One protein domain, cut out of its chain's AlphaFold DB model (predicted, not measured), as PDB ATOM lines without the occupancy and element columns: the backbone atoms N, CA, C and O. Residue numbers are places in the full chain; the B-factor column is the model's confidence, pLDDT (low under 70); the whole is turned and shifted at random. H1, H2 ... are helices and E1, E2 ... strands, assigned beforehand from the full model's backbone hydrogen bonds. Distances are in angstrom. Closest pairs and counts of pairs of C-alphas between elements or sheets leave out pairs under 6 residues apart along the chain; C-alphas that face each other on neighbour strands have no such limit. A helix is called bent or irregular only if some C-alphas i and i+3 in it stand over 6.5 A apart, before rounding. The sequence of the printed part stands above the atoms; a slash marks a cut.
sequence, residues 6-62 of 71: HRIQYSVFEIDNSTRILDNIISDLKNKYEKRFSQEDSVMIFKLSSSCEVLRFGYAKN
ATOM      1  N   HIS A   6     -30.328  -6.929  46.722       70.31
ATOM      2  CA  HIS A   6     -28.962  -7.428  46.775       70.31
ATOM      3  C   HIS A   6     -28.015  -6.278  47.128       70.31
ATOM      4  O   HIS A   6     -28.063  -5.198  46.542       70.31
ATOM      5  N   ARG A   7     -27.159  -6.472  48.135       73.94
ATOM      6  CA  ARG A   7     -26.115  -5.493  48.458       73.94
ATOM      7  C   ARG A   7     -24.918  -5.758  47.555       73.94
ATOM      8  O   ARG A   7     -24.196  -6.718  47.797       73.94
ATOM      9  N   ILE A   8     -24.699  -4.877  46.589       75.38
ATOM     10  CA  ILE A   8     -23.591  -4.974  45.629       75.38
ATOM     11  C   ILE A   8     -22.285  -4.482  46.266       75.38
ATOM     12  O   ILE A   8     -21.227  -5.086  46.118       75.38
ATOM     13  N   GLN A   9     -22.355  -3.403  47.051       75.56
ATOM     14  CA  GLN A   9     -21.196  -2.819  47.733       75.56
ATOM     15  C   GLN A   9     -21.608  -2.181  49.067       75.56
ATOM     16  O   GLN A   9     -22.786  -2.103  49.416       75.56
ATOM     17  N   TYR A  10     -20.627  -1.722  49.848       71.44
ATOM     18  CA  TYR A  10     -20.879  -0.793  50.945       71.44
ATOM     19  C   TYR A  10     -21.697   0.407  50.463       71.44
ATOM     20  O   TYR A  10     -21.269   1.141  49.582       71.44
ATOM     21  N   SER A  11     -22.901   0.538  51.027       77.00
ATOM     22  CA  SER A  11     -23.907   1.555  50.704       77.00
ATOM     23  C   SER A  11     -24.500   1.514  49.288       77.00
ATOM     24  O   SER A  11     -25.207   2.445  48.917       77.00
ATOM     25  N   VAL A  12     -24.291   0.436  48.522       76.75
ATOM     26  CA  VAL A  12     -24.914   0.244  47.199       76.75
ATOM     27  C   VAL A  12     -25.829  -0.972  47.239       76.75
ATOM     28  O   VAL A  12     -25.395  -2.084  47.552       76.75
ATOM     29  N   PHE A  13     -27.099  -0.747  46.915       77.88
ATOM     30  CA  PHE A  13     -28.145  -1.760  46.959       77.88
ATOM     31  C   PHE A  13     -28.892  -1.792  45.629       77.88
ATOM     32  O   PHE A  13     -29.345  -0.755  45.145       77.88
ATOM     33  N   GLU A  14     -29.032  -2.987  45.075       78.00
ATOM     34  CA  GLU A  14     -29.873  -3.286  43.921       78.00
ATOM     35  C   GLU A  14     -31.205  -3.859  44.414       78.00
ATOM     36  O   GLU A  14     -31.246  -4.642  45.368       78.00
ATOM     37  N   ILE A  15     -32.310  -3.421  43.815       76.12
ATOM     38  CA  ILE A  15     -33.668  -3.828  44.191       76.12
ATOM     39  C   ILE A  15     -34.380  -4.271  42.920       76.12
ATOM     40  O   ILE A  15     -34.686  -3.443  42.064       76.12
ATOM     41  N   ASP A  16     -34.695  -5.560  42.839       71.62
ATOM     42  CA  ASP A  16     -35.361  -6.137  41.676       71.62
ATOM     43  C   ASP A  16     -36.888  -6.067  41.798       71.62
ATOM     44  O   ASP A  16     -37.478  -6.435  42.817       71.62
ATOM     45  N   ASN A  17     -37.536  -5.632  40.712       61.09
ATOM     46  CA  ASN A  17     -38.952  -5.864  40.401       61.09
ATOM     47  C   ASN A  17     -39.973  -5.618  41.532       61.09
ATOM     48  O   ASN A  17     -40.956  -6.347  41.672       61.09
ATOM     49  N   SER A  18     -39.810  -4.547  42.313       71.75
ATOM     50  CA  SER A  18     -40.830  -4.144  43.285       71.75
ATOM     51  C   SER A  18     -41.030  -2.634  43.328       71.75
ATOM     52  O   SER A  18     -40.485  -1.932  44.181       71.75
ATOM     53  N   THR A  19     -41.871  -2.132  42.418       78.12
ATOM     54  CA  THR A  19     -42.310  -0.724  42.386       78.12
ATOM     55  C   THR A  19     -42.860  -0.280  43.736       78.12
ATOM     56  O   THR A  19     -42.458   0.757  44.247       78.12
ATOM     57  N   ARG A  20     -43.665  -1.126  44.395       85.31
ATOM     58  CA  ARG A  20     -44.210  -0.842  45.730       85.31
ATOM     59  C   ARG A  20     -43.123  -0.627  46.785       85.31
ATOM     60  O   ARG A  20     -43.265   0.233  47.648       85.31
ATOM     61  N   ILE A  21     -42.059  -1.429  46.760       83.81
ATOM     62  CA  ILE A  21     -40.957  -1.280  47.719       83.81
ATOM     63  C   ILE A  21     -40.163  -0.015  47.410       83.81
ATOM     64  O   ILE A  21     -39.845   0.727  48.337       83.81
ATOM     65  N   LEU A  22     -39.901   0.258  46.132       85.00
ATOM     66  CA  LEU A  22     -39.225   1.482  45.715       85.00
ATOM     67  C   LEU A  22     -40.011   2.731  46.141       85.00
ATOM     68  O   LEU A  22     -39.431   3.653  46.709       85.00
ATOM     69  N   ASP A  23     -41.326   2.732  45.942       89.75
ATOM     70  CA  ASP A  23     -42.203   3.838  46.331       89.75
ATOM     71  C   ASP A  23     -42.224   4.038  47.852       89.75
ATOM     72  O   ASP A  23     -42.151   5.173  48.326       89.75
ATOM     73  N   ASN A  24     -42.230   2.950  48.628       89.94
ATOM     74  CA  ASN A  24     -42.123   3.024  50.085       89.94
ATOM     75  C   ASN A  24     -40.778   3.618  50.533       89.94
ATOM     76  O   ASN A  24     -40.761   4.483  51.405       89.94
ATOM     77  N   ILE A  25     -39.660   3.209  49.921       88.81
ATOM     78  CA  ILE A  25     -38.327   3.752  50.233       88.81
ATOM     79  C   ILE A  25     -38.263   5.245  49.899       88.81
ATOM     80  O   ILE A  25     -37.782   6.037  50.709       88.81
ATOM     81  N   ILE A  26     -38.780   5.649  48.735       90.56
ATOM     82  CA  ILE A  26     -38.839   7.061  48.334       90.56
ATOM     83  C   ILE A  26     -39.709   7.859  49.312       90.56
ATOM     84  O   ILE A  26     -39.342   8.973  49.693       90.56
ATOM     85  N   SER A  27     -40.843   7.299  49.736       94.00
ATOM     86  CA  SER A  27     -41.730   7.923  50.721       94.00
ATOM     87  C   SER A  27     -41.031   8.122  52.065       94.00
ATOM     88  O   SER A  27     -41.072   9.219  52.622       94.00
ATOM     89  N   ASP A  28     -40.332   7.104  52.567       93.81
ATOM     90  CA  ASP A  28     -39.580   7.192  53.819       93.81
ATOM     91  C   ASP A  28     -38.444   8.215  53.727       93.81
ATOM     92  O   ASP A  28     -38.262   9.020  54.647       93.81
ATOM     93  N   LEU A  29     -37.703   8.227  52.613       92.38
ATOM     94  CA  LEU A  29     -36.648   9.212  52.376       92.38
ATOM     95  C   LEU A  29     -37.203  10.632  52.479       92.38
ATOM     96  O   LEU A  29     -36.715  11.397  53.305       92.38
ATOM     97  N   LYS A  30     -38.279  10.944  51.749       93.25
ATOM     98  CA  LYS A  30     -38.892  12.283  51.750       93.25
ATOM     99  C   LYS A  30     -39.487  12.675  53.102       93.25
ATOM    100  O   LYS A  30     -39.305  13.780  53.607       93.25
ATOM    101  N   ASN A  31     -40.234  11.763  53.717       94.75
ATOM    102  CA  ASN A  31     -41.054  12.119  54.873       94.75
ATOM    103  C   ASN A  31     -40.277  12.107  56.195       94.75
ATOM    104  O   ASN A  31     -40.644  12.843  57.125       94.75
ATOM    105  N   LYS A  32     -39.218  11.292  56.284       92.94
ATOM    106  CA  LYS A  32     -38.506  11.001  57.535       92.94
ATOM    107  C   LYS A  32     -37.027  11.377  57.507       92.94
ATOM    108  O   LYS A  32     -36.561  11.969  58.481       92.94
ATOM    109  N   TYR A  33     -36.295  11.005  56.457       91.75
ATOM    110  CA  TYR A  33     -34.829  11.103  56.448       91.75
ATOM    111  C   TYR A  33     -34.313  12.417  55.867       91.75
ATOM    112  O   TYR A  33     -33.395  12.990  56.442       91.75
ATOM    113  N   GLU A  34     -34.957  12.947  54.827       91.50
ATOM    114  CA  GLU A  34     -34.586  14.203  54.160       91.50
ATOM    115  C   GLU A  34     -34.489  15.372  55.151       91.50
ATOM    116  O   GLU A  34     -33.540  16.144  55.126       91.50
ATOM    117  N   LYS A  35     -35.403  15.431  56.128       93.06
ATOM    118  CA  LYS A  35     -35.414  16.448  57.196       93.06
ATOM    119  C   LYS A  35     -34.204  16.390  58.140       93.06
ATOM    120  O   LYS A  35     -34.044  17.283  58.965       93.06
ATOM    121  N   ARG A  36     -33.426  15.307  58.101       93.31
ATOM    122  CA  ARG A  36     -32.250  15.074  58.953       93.31
ATOM    123  C   ARG A  36     -30.941  15.168  58.173       93.31
ATOM    124  O   ARG A  36     -29.895  15.048  58.798       93.31
ATOM    125  N   PHE A  37     -31.000  15.333  56.851       93.06
ATOM    126  CA  PHE A  37     -29.805  15.435  56.025       93.06
ATOM    127  C   PHE A  37     -29.096  16.763  56.263       93.06
ATOM    128  O   PHE A  37     -29.711  17.831  56.315       93.06
ATOM    129  N   SER A  38     -27.785  16.667  56.412       93.12
ATOM    130  CA  SER A  38     -26.853  17.783  56.365       93.12
ATOM    131  C   SER A  38     -26.304  17.949  54.943       93.12
ATOM    132  O   SER A  38     -26.621  17.171  54.045       93.12
ATOM    133  N   GLN A  39     -25.444  18.947  54.723       89.50
ATOM    134  CA  GLN A  39     -24.754  19.100  53.434       89.50
ATOM    135  C   GLN A  39     -23.758  17.968  53.134       89.50
ATOM    136  O   GLN A  39     -23.269  17.873  52.011       89.50
ATOM    137  N   GLU A  40     -23.460  17.120  54.118       91.94
ATOM    138  CA  GLU A  40     -22.545  15.988  53.975       91.94
ATOM    139  C   GLU A  40     -23.278  14.695  53.576       91.94
ATOM    140  O   GLU A  40     -22.650  13.734  53.132       91.94
ATOM    141  N   ASP A  41     -24.610  14.665  53.694       88.81
ATOM    142  CA  ASP A  41     -25.424  13.484  53.422       88.81
ATOM    143  C   ASP A  41     -25.917  13.458  51.972       88.81
ATOM    144  O   ASP A  41     -26.435  14.443  51.443       88.81
ATOM    145  N   SER A  42     -25.818  12.295  51.323       86.94
ATOM    146  CA  SER A  42     -26.349  12.109  49.972       86.94
ATOM    147  C   SER A  42     -26.943  10.718  49.769       86.94
ATOM    148  O   SER A  42     -26.423   9.704  50.234       86.94
ATOM    149  N   VAL A  43     -28.063  10.676  49.047       87.06
ATOM    150  CA  VAL A  43     -28.711   9.445  48.590       87.06
ATOM    151  C   VAL A  43     -29.076   9.632  47.124       87.06
ATOM    152  O   VAL A  43     -29.742  10.600  46.767       87.06
ATOM    153  N   MET A  44     -28.656   8.698  46.272       84.50
ATOM    154  CA  MET A  44     -28.965   8.699  44.842       84.50
ATOM    155  C   MET A  44     -29.819   7.481  44.492       84.50
ATOM    156  O   MET A  44     -29.542   6.375  44.950       84.50
ATOM    157  N   ILE A  45     -30.849   7.684  43.667       84.12
ATOM    158  CA  ILE A  45     -31.729   6.614  43.182       84.12
ATOM    159  C   ILE A  45     -31.694   6.614  41.657       84.12
ATOM    160  O   ILE A  45     -32.171   7.555  41.023       84.12
ATOM    161  N   PHE A  46     -31.179   5.535  41.074       80.69
ATOM    162  CA  PHE A  46     -31.161   5.324  39.630       80.69
ATOM    163  C   PHE A  46     -32.292   4.369  39.243       80.69
ATOM    164  O   PHE A  46     -32.292   3.202  39.628       80.69
ATOM    165  N   LYS A  47     -33.280   4.869  38.493       77.31
ATOM    166  CA  LYS A  47     -34.344   4.043  37.909       77.31
ATOM    167  C   LYS A  47     -33.891   3.577  36.530       77.31
ATOM    168  O   LYS A  47     -34.018   4.319  35.561       77.31
ATOM    169  N   LEU A  48     -33.319   2.381  36.469       79.00
ATOM    170  CA  LEU A  48     -32.823   1.791  35.228       79.00
ATOM    171  C   LEU A  48     -33.954   1.055  34.497       79.00
ATOM    172  O   LEU A  48     -34.837   0.475  35.130       79.00
ATOM    173  N   SER A  49     -33.936   1.091  33.166       75.75
ATOM    174  CA  SER A  49     -34.779   0.246  32.315       75.75
ATOM    175  C   SER A  49     -33.970  -0.939  31.788       75.75
ATOM    176  O   SER A  49     -32.741  -0.929  31.811       75.75
ATOM    177  N   SER A  50     -34.652  -1.939  31.224       73.94
ATOM    178  CA  SER A  50     -34.004  -3.079  30.555       73.94
ATOM    179  C   SER A  50     -33.161  -2.692  29.333       73.94
ATOM    180  O   SER A  50     -32.431  -3.522  28.809       73.94
ATOM    181  N   SER A  51     -33.277  -1.451  28.854       76.94
ATOM    182  CA  SER A  51     -32.488  -0.907  27.746       76.94
ATOM    183  C   SER A  51     -31.235  -0.154  28.203       76.94
ATOM    184  O   SER A  51     -30.491   0.337  27.358       76.94
ATOM    185  N   CYS A  52     -31.017   0.008  29.511       74.69
ATOM    186  CA  CYS A  52     -29.812   0.639  30.038       74.69
ATOM    187  C   CYS A  52     -28.633  -0.340  29.983       74.69
ATOM    188  O   CYS A  52     -28.726  -1.463  30.472       74.69
ATOM    189  N   GLU A  53     -27.507   0.109  29.435       74.25
ATOM    190  CA  GLU A  53     -26.257  -0.646  29.475       74.25
ATOM    191  C   GLU A  53     -25.617  -0.524  30.867       74.25
ATOM    192  O   GLU A  53     -25.394   0.581  31.367       74.25
ATOM    193  N   VAL A  54     -25.319  -1.663  31.500       76.50
ATOM    194  CA  VAL A  54     -24.638  -1.725  32.801       76.50
ATOM    195  C   VAL A  54     -23.302  -2.436  32.624       76.50
ATOM    196  O   VAL A  54     -23.239  -3.659  32.524       76.50
ATOM    197  N   LEU A  55     -22.216  -1.665  32.604       76.38
ATOM    198  CA  LEU A  55     -20.858  -2.199  32.514       76.38
ATOM    199  C   LEU A  55     -20.333  -2.549  33.911       76.38
ATOM    200  O   LEU A  55     -20.229  -1.681  34.779       76.38
ATOM    201  N   ARG A  56     -19.968  -3.818  34.130       77.19
ATOM    202  CA  ARG A  56     -19.441  -4.315  35.412       77.19
ATOM    203  C   ARG A  56     -17.970  -4.717  35.288       77.19
ATOM    204  O   ARG A  56     -17.570  -5.421  34.360       77.19
ATOM    205  N   PHE A  57     -17.156  -4.305  36.257       77.81
ATOM    206  CA  PHE A  57     -15.717  -4.585  36.312       77.81
ATOM    207  C   PHE A  57     -15.327  -5.171  37.679       77.81
ATOM    208  O   PHE A  57     -15.955  -4.874  38.692       77.81
ATOM    209  N   GLY A  58     -14.282  -6.006  37.722       80.75
ATOM    210  CA  GLY A  58     -13.826  -6.650  38.961       80.75
ATOM    211  C   GLY A  58     -14.822  -7.676  39.518       80.75
ATOM    212  O   GLY A  58     -15.470  -8.390  38.755       80.75
ATOM    213  N   TYR A  59     -14.940  -7.751  40.849       72.75
ATOM    214  CA  TYR A  59     -15.787  -8.734  41.548       72.75
ATOM    215  C   TYR A  59     -17.277  -8.635  41.182       72.75
ATOM    216  O   TYR A  59     -17.968  -9.647  41.179       72.75
ATOM    217  N   ALA A  60     -17.745  -7.448  40.780       71.75
ATOM    218  CA  ALA A  60     -19.125  -7.214  40.351       71.75
ATOM    219  C   ALA A  60     -19.533  -8.027  39.104       71.75
ATOM    220  O   ALA A  60     -20.716  -8.146  38.814       71.75
ATOM    221  N   LYS A  61     -18.576  -8.602  38.359       74.56
ATOM    222  CA  LYS A  61     -18.873  -9.517  37.244       74.56
ATOM    223  C   LYS A  61     -19.477 -10.850  37.694       74.56
ATOM    224  O   LYS A  61     -20.131 -11.504  36.897       74.56
ATOM    225  N   ASN A  62     -19.264 -11.252  38.948       71.38
ATOM    226  CA  ASN A  62     -19.749 -12.535  39.465       71.38
ATOM    227  C   ASN A  62     -21.253 -12.529  39.795       71.38
ATOM    228  O   ASN A  62     -21.811 -13.590  40.062       71.38
TER     229      ASN A  62
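What this domain is: This is residues 6 to 62 of the 71 residues of an uncharacterized protein of Lachnospira eligens (strain ATCC 27750 / DSM 3376 / VPI C15-48 / C15-B4) (UniProt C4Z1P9). A small two-strand hairpin, E1 and E2, lies between a long helix, H1, and a short one, H2, in a loose, open arrangement. From the end of H1 a long loop with no named element, residues 37 to 57, runs back past the hairpin to H2, and residues 48 to 58 stand free. The printed part has 57 residues, with two named strands and two named helices in the order E1, E2, H1, H2; the sheet, in the order E1, E2, is antiparallel, and the class is mixed, helices and strands. The whole is loose, with a radius of gyration of the C-alphas of 13.8 A and spans of 37 by 27 by 18 A.

How they stand to each other: E1, residues 6 to 9, and E2, residues 12 to 14, form an antiparallel hairpin, with 152 degrees between their directions. N 6 and O 14 are within hydrogen-bond range at 2.8 A, as are N 8 and O 12 at 3.0 A. H1, residues 19 to 36, is apart from E1. The closest C-alphas of E1 and H2, residues 58 to 62, are those of Ile 8 and Ala 60, 7.3 A apart. H2 is apart from E2 and from H1. Of the O i to N i+4 pairs, 11 of 14 are within hydrogen-bond range in H1 and 0 of 1 in H2, where 2 of 2 O i to N i+3 pairs are within range.

Where its parts are: E1 begins at C-alpha 6, (-28.962, -7.428, 46.775). H1 is 25.0 A long from C-alpha 19 to C-alpha 36, with a kink of 39 degrees near residue 30; it is only just irregular, C-alphas 31 and 34 being 6.8 A apart. H2 ends at C-alpha 62, (-19.749, -12.535, 39.465).

The domain as a whole: The C-alphas of Lys 35 and Asn 62, the two farthest apart, are 37.4 A apart. The printed part has no cut. The link from H1 to H2 is long, at 21 residues. The mean pLDDT of the printed part is 81.9, and residue 17 is under 70.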